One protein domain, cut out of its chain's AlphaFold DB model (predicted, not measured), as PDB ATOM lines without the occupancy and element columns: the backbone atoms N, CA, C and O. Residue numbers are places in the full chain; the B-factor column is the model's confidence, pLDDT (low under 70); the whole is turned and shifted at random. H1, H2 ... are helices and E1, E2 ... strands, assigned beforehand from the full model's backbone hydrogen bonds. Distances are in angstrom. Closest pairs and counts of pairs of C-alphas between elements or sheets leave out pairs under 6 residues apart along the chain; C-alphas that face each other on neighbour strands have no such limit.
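What this domain is: This is residues 57 to 126 of the 129 residues of an uncharacterized protein of Firmicutes bacterium HGW-Firmicutes-20 (UniProt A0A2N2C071). A strongly twisted sheet of three strands makes one end of an elongated domain; helix H1 and the loops of residues 70 to 97, which fold back beside it, make the other. The 70 printed residues run H1, E1, E2, E3, a mixed class with under half in named elements. The sheet, order E1, E2, E3, is an antiparallel meander, each strand neighbour to the one before. The whole is compact, radius of gyration of the C-alphas 11.8 A, spanning 38 by 20 by 19 A.

Where its parts are: H1, residues 57 to 69, begins at C-alpha 57 (217.419, 157.261, 269.048) and measures 18.2 A. E1 is 98 to 104, 18.5 A; E2 107 to 113, 19.2 A; E3 120 to 125, 15.7 A, ending at C-alpha 125 (204.032, 149.965, 273.065).

How they stand to each other: H1, with every O i to N i+4 pair within hydrogen-bond range, only grazes the sheet with residues 57 to 61. Residues 74 to 75 pair antiparallel with 87 to 88. Hairpin E1 and E2 has N 100 and O 111 at 2.8 A; hairpin E2 and E3, N 112 and O 121 at 2.8 A.

The domain as a whole: The printed part has no cut. The link H1 to E1 is long, 28 residues. No printed residue is under pLDDT 70.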
ATOM      1  N   GLU A  57     216.711 157.517 270.303       91.56
ATOM      2  CA  GLU A  57     217.419 157.261 269.048       91.56
ATOM      3  C   GLU A  57     218.679 158.118 268.938       91.56
ATOM      4  O   GLU A  57     219.771 157.586 268.730       91.56
ATOM      5  N   TYR A  58     218.538 159.428 269.163       92.31
ATOM      6  CA  TYR A  58     219.665 160.353 269.153       92.31
ATOM      7  C   TYR A  58     220.753 159.912 270.135       92.31
ATOM      8  O   TYR A  58     221.909 159.812 269.742       92.31
ATOM      9  N   SER A  59     220.387 159.559 271.373       92.38
ATOM     10  CA  SER A  59     221.353 159.125 272.388       92.38
ATOM     11  C   SER A  59     222.122 157.858 271.986       92.38
ATOM     12  O   SER A  59     223.336 157.779 272.180       92.38
ATOM     13  N   ILE A  60     221.456 156.862 271.392       93.38
ATOM     14  CA  ILE A  60     222.131 155.635 270.942       93.38
ATOM     15  C   ILE A  60     223.125 155.953 269.822       93.38
ATOM     16  O   ILE A  60     224.274 155.503 269.877       93.38
ATOM     17  N   ILE A  61     222.701 156.752 268.839       94.25
ATOM     18  CA  ILE A  61     223.535 157.152 267.702       94.25
ATOM     19  C   ILE A  61     224.740 157.966 268.185       94.25
ATOM     20  O   ILE A  61     225.869 157.675 267.791       94.25
ATOM     21  N   THR A  62     224.543 158.943 269.075       95.25
ATOM     22  CA  THR A  62     225.647 159.758 269.594       95.25
ATOM     23  C   THR A  62     226.651 158.930 270.375       95.25
ATOM     24  O   THR A  62     227.847 159.100 270.165       95.25
ATOM     25  N   ASN A  63     226.207 157.983 271.208       95.25
ATOM     26  CA  ASN A  63     227.123 157.122 271.959       95.25
ATOM     27  C   ASN A  63     227.936 156.211 271.022       95.25
ATOM     28  O   ASN A  63     229.117 155.956 271.277       95.25
ATOM     29  N   GLN A  64     227.334 155.735 269.925       95.81
ATOM     30  CA  GLN A  64     228.042 154.955 268.908       95.81
ATOM     31  C   GLN A  64     229.085 155.808 268.175       95.81
ATOM     32  O   GLN A  64     230.238 155.389 268.042       95.81
ATOM     33  N   LEU A  65     228.704 157.010 267.733       96.44
ATOM     34  CA  LEU A  65     229.605 157.942 267.056       96.44
ATOM     35  C   LEU A  65     230.738 158.398 267.976       96.44
ATOM     36  O   LEU A  65     231.884 158.447 267.539       96.44
ATOM     37  N   GLU A  66     230.458 158.659 269.253       97.31
ATOM     38  CA  GLU A  66     231.470 159.010 270.252       97.31
ATOM     39  C   GLU A  66     232.502 157.884 270.410       97.31
ATOM     40  O   GLU A  66     233.710 158.140 270.428       97.31
ATOM     41  N   ALA A  67     232.050 156.626 270.469       97.31
ATOM     42  CA  ALA A  67     232.943 155.473 270.557       97.31
ATOM     43  C   ALA A  67     233.882 155.385 269.346       97.31
ATOM     44  O   ALA A  67     235.079 155.128 269.502       97.31
ATOM     45  N   MET A  68     233.350 155.646 268.149       97.62
ATOM     46  CA  MET A  68     234.103 155.622 266.894       97.62
ATOM     47  C   MET A  68     235.075 156.802 266.775       97.62
ATOM     48  O   MET A  68     236.249 156.602 266.466       97.62
ATOM     49  N   ALA A  69     234.610 158.021 267.061       98.19
ATOM     50  CA  ALA A  69     235.392 159.248 266.943       98.19
ATOM     51  C   ALA A  69     236.577 159.263 267.915       98.19
ATOM     52  O   ALA A  69     237.699 159.591 267.534       98.19
ATOM     53  N   HIS A  70     236.347 158.842 269.160       98.31
ATOM     54  CA  HIS A  70     237.370 158.851 270.206       98.31
ATOM     55  C   HIS A  70     238.098 157.514 270.368       98.31
ATOM     56  O   HIS A  70     238.930 157.381 271.263       98.31
ATOM     57  N   ARG A  71     237.790 156.517 269.528       97.56
ATOM     58  CA  ARG A  71     238.359 155.161 269.572       97.56
ATOM     59  C   ARG A  71     238.350 154.541 270.976       97.56
ATOM     60  O   ARG A  71     239.307 153.879 271.376       97.56
ATOM     61  N   LYS A  72     237.261 154.734 271.723       98.06
ATOM     62  CA  LYS A  72     237.106 154.261 273.109       98.06
ATOM     63  C   LYS A  72     235.835 153.436 273.284       98.06
ATOM     64  O   LYS A  72     234.959 153.425 272.423       98.06
ATOM     65  N   HIS A  73     235.734 152.745 274.415       97.62
ATOM     66  CA  HIS A  73     234.474 152.139 274.825       97.62
ATOM     67  C   HIS A  73     233.536 153.207 275.389       97.62
ATOM     68  O   HIS A  73     233.948 154.005 276.230       97.62
ATOM     69  N   VAL A  74     232.279 153.207 274.944       97.56
ATOM     70  CA  VAL A  74     231.250 154.141 275.422       97.56
ATOM     71  C   VAL A  74     230.053 153.351 275.915       97.56
ATOM     72  O   VAL A  74     229.431 152.602 275.163       97.56
ATOM     73  N   VAL A  75     229.743 153.500 277.199       96.69
ATOM     74  CA  VAL A  75     228.587 152.863 277.834       96.69
ATOM     75  C   VAL A  75     227.315 153.586 277.391       96.69
ATOM     76  O   VAL A  75     227.296 154.811 277.288       96.69
ATOM     77  N   ILE A  76     226.253 152.834 277.100       93.75
ATOM     78  CA  ILE A  76     224.938 153.415 276.801       93.75
ATOM     79  C   ILE A  76     224.418 154.135 278.051       93.75
ATOM     80  O   ILE A  76     224.573 153.624 279.161       93.75
ATOM     81  N   ASP A  77     223.794 155.300 277.865       90.44
ATOM     82  CA  ASP A  77     223.228 156.108 278.949       90.44
ATOM     83  C   ASP A  77     222.403 155.252 279.929       90.44
ATOM     84  O   ASP A  77     221.588 154.414 279.529       90.44
ATOM     85  N   SER A  78     222.599 155.477 281.231       89.88
ATOM     86  CA  SER A  78     221.838 154.818 282.295       89.88
ATOM     87  C   SER A  78     220.328 155.029 282.213       89.88
ATOM     88  O   SER A  78     219.601 154.170 282.704       89.88
ATOM     89  N   LYS A  79     219.849 156.116 281.591       88.12
ATOM     90  CA  LYS A  79     218.415 156.331 281.337       88.12
ATOM     91  C   LYS A  79     217.838 155.265 280.394       88.12
ATOM     92  O   LYS A  79     216.696 154.849 280.559       88.12
ATOM     93  N   ILE A  80     218.640 154.787 279.441       89.94
ATOM     94  CA  ILE A  80     218.267 153.740 278.476       89.94
ATOM     95  C   ILE A  80     218.606 152.356 279.032       89.94
ATOM     96  O   ILE A  80     217.798 151.431 278.975       89.94
ATOM     97  N   CYS A  81     219.819 152.197 279.566       90.25
ATOM     98  CA  CYS A  81     220.365 150.926 280.023       90.25
ATOM     99  C   CYS A  81     220.848 151.026 281.486       90.25
ATOM    100  O   CYS A  81     222.054 151.146 281.731       90.25
ATOM    101  N   PRO A  82     219.944 150.891 282.476       88.81
ATOM    102  CA  PRO A  82     220.266 151.090 283.896       88.81
ATOM    103  C   PRO A  82     221.405 150.207 284.415       88.81
ATOM    104  O   PRO A  82     222.223 150.642 285.218       88.81
ATOM    105  N   LEU A  83     221.509 148.975 283.902       89.31
ATOM    106  CA  LEU A  83     222.541 148.011 284.301       89.31
ATOM    107  C   LEU A  83     223.949 148.343 283.774       89.31
ATOM    108  O   LEU A  83     224.886 147.623 284.108       89.31
ATOM    109  N   ARG A  84     224.107 149.368 282.919       89.38
ATOM    110  CA  ARG A  84     225.399 149.853 282.382       89.38
ATOM    111  C   ARG A  84     226.325 148.783 281.782       89.38
ATOM    112  O   ARG A  84     227.526 148.979 281.658       89.38
ATOM    113  N   ASN A  85     225.767 147.652 281.369       92.94
ATOM    114  CA  ASN A  85     226.506 146.522 280.804       92.94
ATOM    115  C   ASN A  85     226.355 146.404 279.276       92.94
ATOM    116  O   ASN A  85     226.719 145.381 278.693       92.94
ATOM    117  N   CYS A  86     225.813 147.442 278.637       93.06
ATOM    118  CA  CYS A  86     225.775 147.605 277.189       93.06
ATOM    119  C   CYS A  86     226.665 148.790 276.809       93.06
ATOM    120  O   CYS A  86     226.475 149.895 277.317       93.06
ATOM    121  N   TRP A  87     227.633 148.557 275.929       95.88
ATOM    122  CA  TRP A  87     228.572 149.575 275.472       95.88
ATOM    123  C   TRP A  87     228.959 149.359 274.013       95.88
ATOM    124  O   TRP A  87     229.024 148.227 273.524       95.88
ATOM    125  N   PHE A  88     229.261 150.462 273.337       97.31
ATOM    126  CA  PHE A  88     229.890 150.469 272.029       97.31
ATOM    127  C   PHE A  88     231.404 150.345 272.177       97.31
ATOM    128  O   PHE A  88     231.996 150.842 273.135       97.31
ATOM    129  N   ASN A  89     232.037 149.641 271.247       97.44
ATOM    130  CA  ASN A  89     233.489 149.577 271.129       97.44
ATOM    131  C   ASN A  89     234.008 150.605 270.099       97.44
ATOM    132  O   ASN A  89     233.203 151.213 269.392       97.44
ATOM    133  N   PRO A  90     235.336 150.758 269.937       97.88
ATOM    134  CA  PRO A  90     235.925 151.705 268.982       97.88
ATOM    135  C   PRO A  90     235.512 151.518 267.510       97.88
ATOM    136  O   PRO A  90     235.730 152.403 266.693       97.88
ATOM    137  N   LYS A  91     234.943 150.359 267.149       97.00
ATOM    138  CA  LYS A  91     234.434 150.060 265.801       97.00
ATOM    139  C   LYS A  91     232.936 150.359 265.656       97.00
ATOM    140  O   LYS A  91     232.359 150.006 264.637       97.00
ATOM    141  N   GLY A  92     232.291 150.921 266.681       95.69
ATOM    142  CA  GLY A  92     230.847 151.161 266.703       95.69
ATOM    143  C   GLY A  92     230.010 149.898 266.911       95.69
ATOM    144  O   GLY A  92     228.795 149.938 266.726       95.69
ATOM    145  N   ASN A  93     230.624 148.770 267.288       96.31
ATOM    146  CA  ASN A  93     229.886 147.542 267.569       96.31
ATOM    147  C   ASN A  93     229.444 147.496 269.029       96.31
ATOM    148  O   ASN A  93     230.224 147.834 269.922       96.31
ATOM    149  N   ILE A  94     228.229 147.011 269.274       95.75
ATOM    150  CA  ILE A  94     227.740 146.775 270.630       95.75
ATOM    151  C   ILE A  94     228.238 145.430 271.166       95.75
ATOM    152  O   ILE A  94     228.299 144.433 270.444       95.75
ATOM    153  N   ASN A  95     228.576 145.393 272.451       95.50
ATOM    154  CA  ASN A  95     229.049 144.189 273.132       95.50
ATOM    155  C   ASN A  95     227.953 143.136 273.380       95.50
ATOM    156  O   ASN A  95     228.266 141.961 273.562       95.50
ATOM    157  N   LYS A  96     226.679 143.545 273.450       94.06
ATOM    158  CA  LYS A  96     225.569 142.676 273.851       94.06
ATOM    159  C   LYS A  96     224.251 143.112 273.215       94.06
ATOM    160  O   LYS A  96     223.898 144.285 273.272       94.06
ATOM    161  N   SER A  97     223.498 142.155 272.675       93.81
ATOM    162  CA  SER A  97     222.116 142.379 272.244       93.81
ATOM    163  C   SER A  97     221.204 142.519 273.452       93.81
ATOM    164  O   SER A  97     221.370 141.808 274.452       93.81
ATOM    165  N   ARG A  98     220.200 143.388 273.359       92.56
ATOM    166  CA  ARG A  98     219.266 143.593 274.458       92.56
ATOM    167  C   ARG A  98     217.905 144.072 273.985       92.56
ATOM    168  O   ARG A  98     217.794 144.820 273.026       92.56
ATOM    169  N   LYS A  99     216.882 143.670 274.730       94.06
ATOM    170  CA  LYS A  99     215.543 144.238 274.681       94.06
ATOM    171  C   LYS A  99     215.312 145.041 275.961       94.06
ATOM    172  O   LYS A  99     215.527 144.513 277.052       94.06
ATOM    173  N   LEU A 100     214.953 146.309 275.822       91.94
ATOM    174  CA  LEU A 100     214.766 147.274 276.901       91.94
ATOM    175  C   LEU A 100     213.365 147.867 276.811       91.94
ATOM    176  O   LEU A 100     212.851 148.117 275.723       91.94
ATOM    177  N   ILE A 101     212.770 148.096 277.972       92.00
ATOM    178  CA  ILE A 101     211.496 148.784 278.117       92.00
ATOM    179  C   ILE A 101     211.803 150.147 278.725       92.00
ATOM    180  O   ILE A 101     212.389 150.220 279.803       92.00
ATOM    181  N   ILE A 102     211.447 151.212 278.015       90.00
ATOM    182  CA  ILE A 102     211.762 152.592 278.388       90.00
ATOM    183  C   ILE A 102     210.446 153.331 278.598       90.00
ATOM    184  O   ILE A 102     209.554 153.266 277.756       90.00
ATOM    185  N   HIS A 103     210.325 154.021 279.726       87.25
ATOM    186  CA  HIS A 103     209.153 154.819 280.062       87.25
ATOM    187  C   HIS A 103     209.499 156.296 279.878       87.25
ATOM    188  O   HIS A 103     210.429 156.790 280.511       87.25
ATOM    189  N   GLN A 104     208.772 156.989 279.006       84.00
ATOM    190  CA  GLN A 104     209.026 158.392 278.686       84.00
ATOM    191  C   GLN A 104     207.714 159.112 278.376       84.00
ATOM    192  O   GLN A 104     206.951 158.662 277.522       84.00
ATOM    193  N   GLY A 105     207.452 160.228 279.065       80.69
ATOM    194  CA  GLY A 105     206.248 161.039 278.841       80.69
ATOM    195  C   GLY A 105     204.948 160.236 278.968       80.69
ATOM    196  O   GLY A 105     204.066 160.344 278.121       80.69
ATOM    197  N   GLY A 106     204.869 159.321 279.943       83.31
ATOM    198  CA  GLY A 106     203.719 158.421 280.126       83.31
ATOM    199  C   GLY A 106     203.558 157.337 279.051       83.31
ATOM    200  O   GLY A 106     202.662 156.508 279.150       83.31
ATOM    201  N   THR A 107     204.428 157.297 278.041       84.56
ATOM    202  CA  THR A 107     204.428 156.277 276.991       84.56
ATOM    203  C   THR A 107     205.498 155.224 277.272       84.56
ATOM    204  O   THR A 107     206.602 155.538 277.718       84.56
ATOM    205  N   GLN A 108     205.182 153.961 276.983       89.44
ATOM    206  CA  GLN A 108     206.140 152.863 277.048       89.44
ATOM    207  C   GLN A 108     206.702 152.571 275.650       89.44
ATOM    208  O   GLN A 108     205.961 152.373 274.687       89.44
ATOM    209  N   TYR A 109     208.024 152.514 275.544       91.25
ATOM    210  CA  TYR A 109     208.749 152.161 274.331       91.25
ATOM    211  C   TYR A 109     209.496 150.852 274.534       91.25
ATOM    212  O   TYR A 109     210.061 150.585 275.593       91.25
ATOM    213  N   GLU A 110     209.519 150.038 273.493       94.19
ATOM    214  CA  GLU A 110     210.332 148.840 273.410       94.19
ATOM    215  C   GLU A 110     211.527 149.122 272.500       94.19
ATOM    216  O   GLU A 110     211.377 149.289 271.291       94.19
ATOM    217  N   LEU A 111     212.719 149.164 273.089       93.50
ATOM    218  CA  LEU A 111     213.981 149.289 272.375       93.50
ATOM    219  C   LEU A 111     214.608 147.903 272.217       93.50
ATOM    220  O   LEU A 111     214.918 147.227 273.199       93.50
ATOM    221  N   VAL A 112     214.842 147.489 270.979       94.88
ATOM    222  CA  VAL A 112     215.574 146.265 270.646       94.88
ATOM    223  C   VAL A 112     216.909 146.659 270.037       94.88
ATOM    224  O   VAL A 112     216.933 147.357 269.033       94.88
ATOM    225  N   ILE A 113     218.010 146.201 270.628       94.12
ATOM    226  CA  ILE A 113     219.372 146.401 270.135       94.12
ATOM    227  C   ILE A 113     219.966 145.042 269.765       94.12
ATOM    228  O   ILE A 113     219.994 144.121 270.589       94.12
ATOM    229  N   TRP A 114     220.462 144.912 268.538       94.06
ATOM    230  CA  TRP A 114     221.096 143.691 268.045       94.06
ATOM    231  C   TRP A 114     222.617 143.748 268.180       94.06
ATOM    232  O   TRP A 114     223.218 144.818 268.152       94.06
ATOM    233  N   LEU A 115     223.242 142.574 268.297       93.31
ATOM    234  CA  LEU A 115     224.699 142.440 268.258       93.31
ATOM    235  C   LEU A 115     225.270 142.927 266.917       93.31
ATOM    236  O   LEU A 115     224.631 142.811 265.871       93.31
ATOM    237  N   GLY A 116     226.509 143.423 266.958       88.50
ATOM    238  CA  GLY A 116     227.212 143.947 265.789       88.50
ATOM    239  C   GLY A 116     227.102 145.464 265.680       88.50
ATOM    240  O   GLY A 116     227.154 146.160 266.695       88.50
ATOM    241  N   PHE A 117     226.984 145.973 264.452       87.25
ATOM    242  CA  PHE A 117     227.134 147.396 264.131       87.25
ATOM    243  C   PHE A 117     225.885 148.217 264.479       87.25
ATOM    244  O   PHE A 117     225.148 148.642 263.594       87.25
ATOM    245  N   GLY A 118     225.615 148.375 265.777       74.19
ATOM    246  CA  GLY A 118     224.665 149.354 266.317       74.19
ATOM    247  C   GLY A 118     223.264 149.324 265.713       74.19
ATOM    248  O   GLY A 118     222.613 150.357 265.646       74.19
ATOM    249  N   ARG A 119     222.779 148.165 265.256       89.88
ATOM    250  CA  ARG A 119     221.412 148.046 264.740       89.88
ATOM    251  C   ARG A 119     220.449 148.087 265.918       89.88
ATOM    252  O   ARG A 119     220.600 147.303 266.860       89.88
ATOM    253  N   PHE A 120     219.432 148.934 265.839       93.88
ATOM    254  CA  PHE A 120     218.369 148.985 266.832       93.88
ATOM    255  C   PHE A 120     217.016 149.305 266.199       93.88
ATOM    256  O   PHE A 120     216.931 149.751 265.057       93.88
ATOM    257  N   LYS A 121     215.948 149.031 266.944       94.69
ATOM    258  CA  LYS A 121     214.573 149.386 266.599       94.69
ATOM    259  C   LYS A 121     213.855 149.861 267.848       94.69
ATOM    260  O   LYS A 121     214.003 149.257 268.908       94.69
ATOM    261  N   ILE A 122     213.058 150.910 267.697       93.62
ATOM    262  CA  ILE A 122     212.190 151.432 268.748       93.62
ATOM    263  C   ILE A 122     210.749 151.184 268.307       93.62
ATOM    264  O   ILE A 122     210.330 151.652 267.252       93.62
ATOM    265  N   ASN A 123     209.994 150.426 269.097       92.69
ATOM    266  CA  ASN A 123     208.563 150.229 268.896       92.69
ATOM    267  C   ASN A 123     207.810 150.976 270.002       92.69
ATOM    268  O   ASN A 123     208.115 150.808 271.183       92.69
ATOM    269  N   LYS A 124     206.796 151.766 269.645       89.56
ATOM    270  CA  LYS A 124     205.851 152.294 270.635       89.56
ATOM    271  C   LYS A 124     204.993 151.136 271.141       89.56
ATOM    272  O   LYS A 124     204.386 150.429 270.337       89.56
ATOM    273  N   ARG A 125     204.940 150.935 272.456       83.75
ATOM    274  CA  ARG A 125     204.032 149.965 273.065       83.75
ATOM    275  C   ARG A 125     202.720 150.683 273.356       83.75
ATOM    276  O   ARG A 125     202.701 151.687 274.063       83.75
ATOM    277  N   ILE A 126     201.634 150.199 272.768       74.94
ATOM    278  CA  ILE A 126     200.293 150.646 273.138       74.94
ATOM    279  C   ILE A 126     199.984 149.936 274.459       74.94
ATOM    280  O   ILE A 126     199.915 148.706 274.479       74.94
TER     281      ILE A 126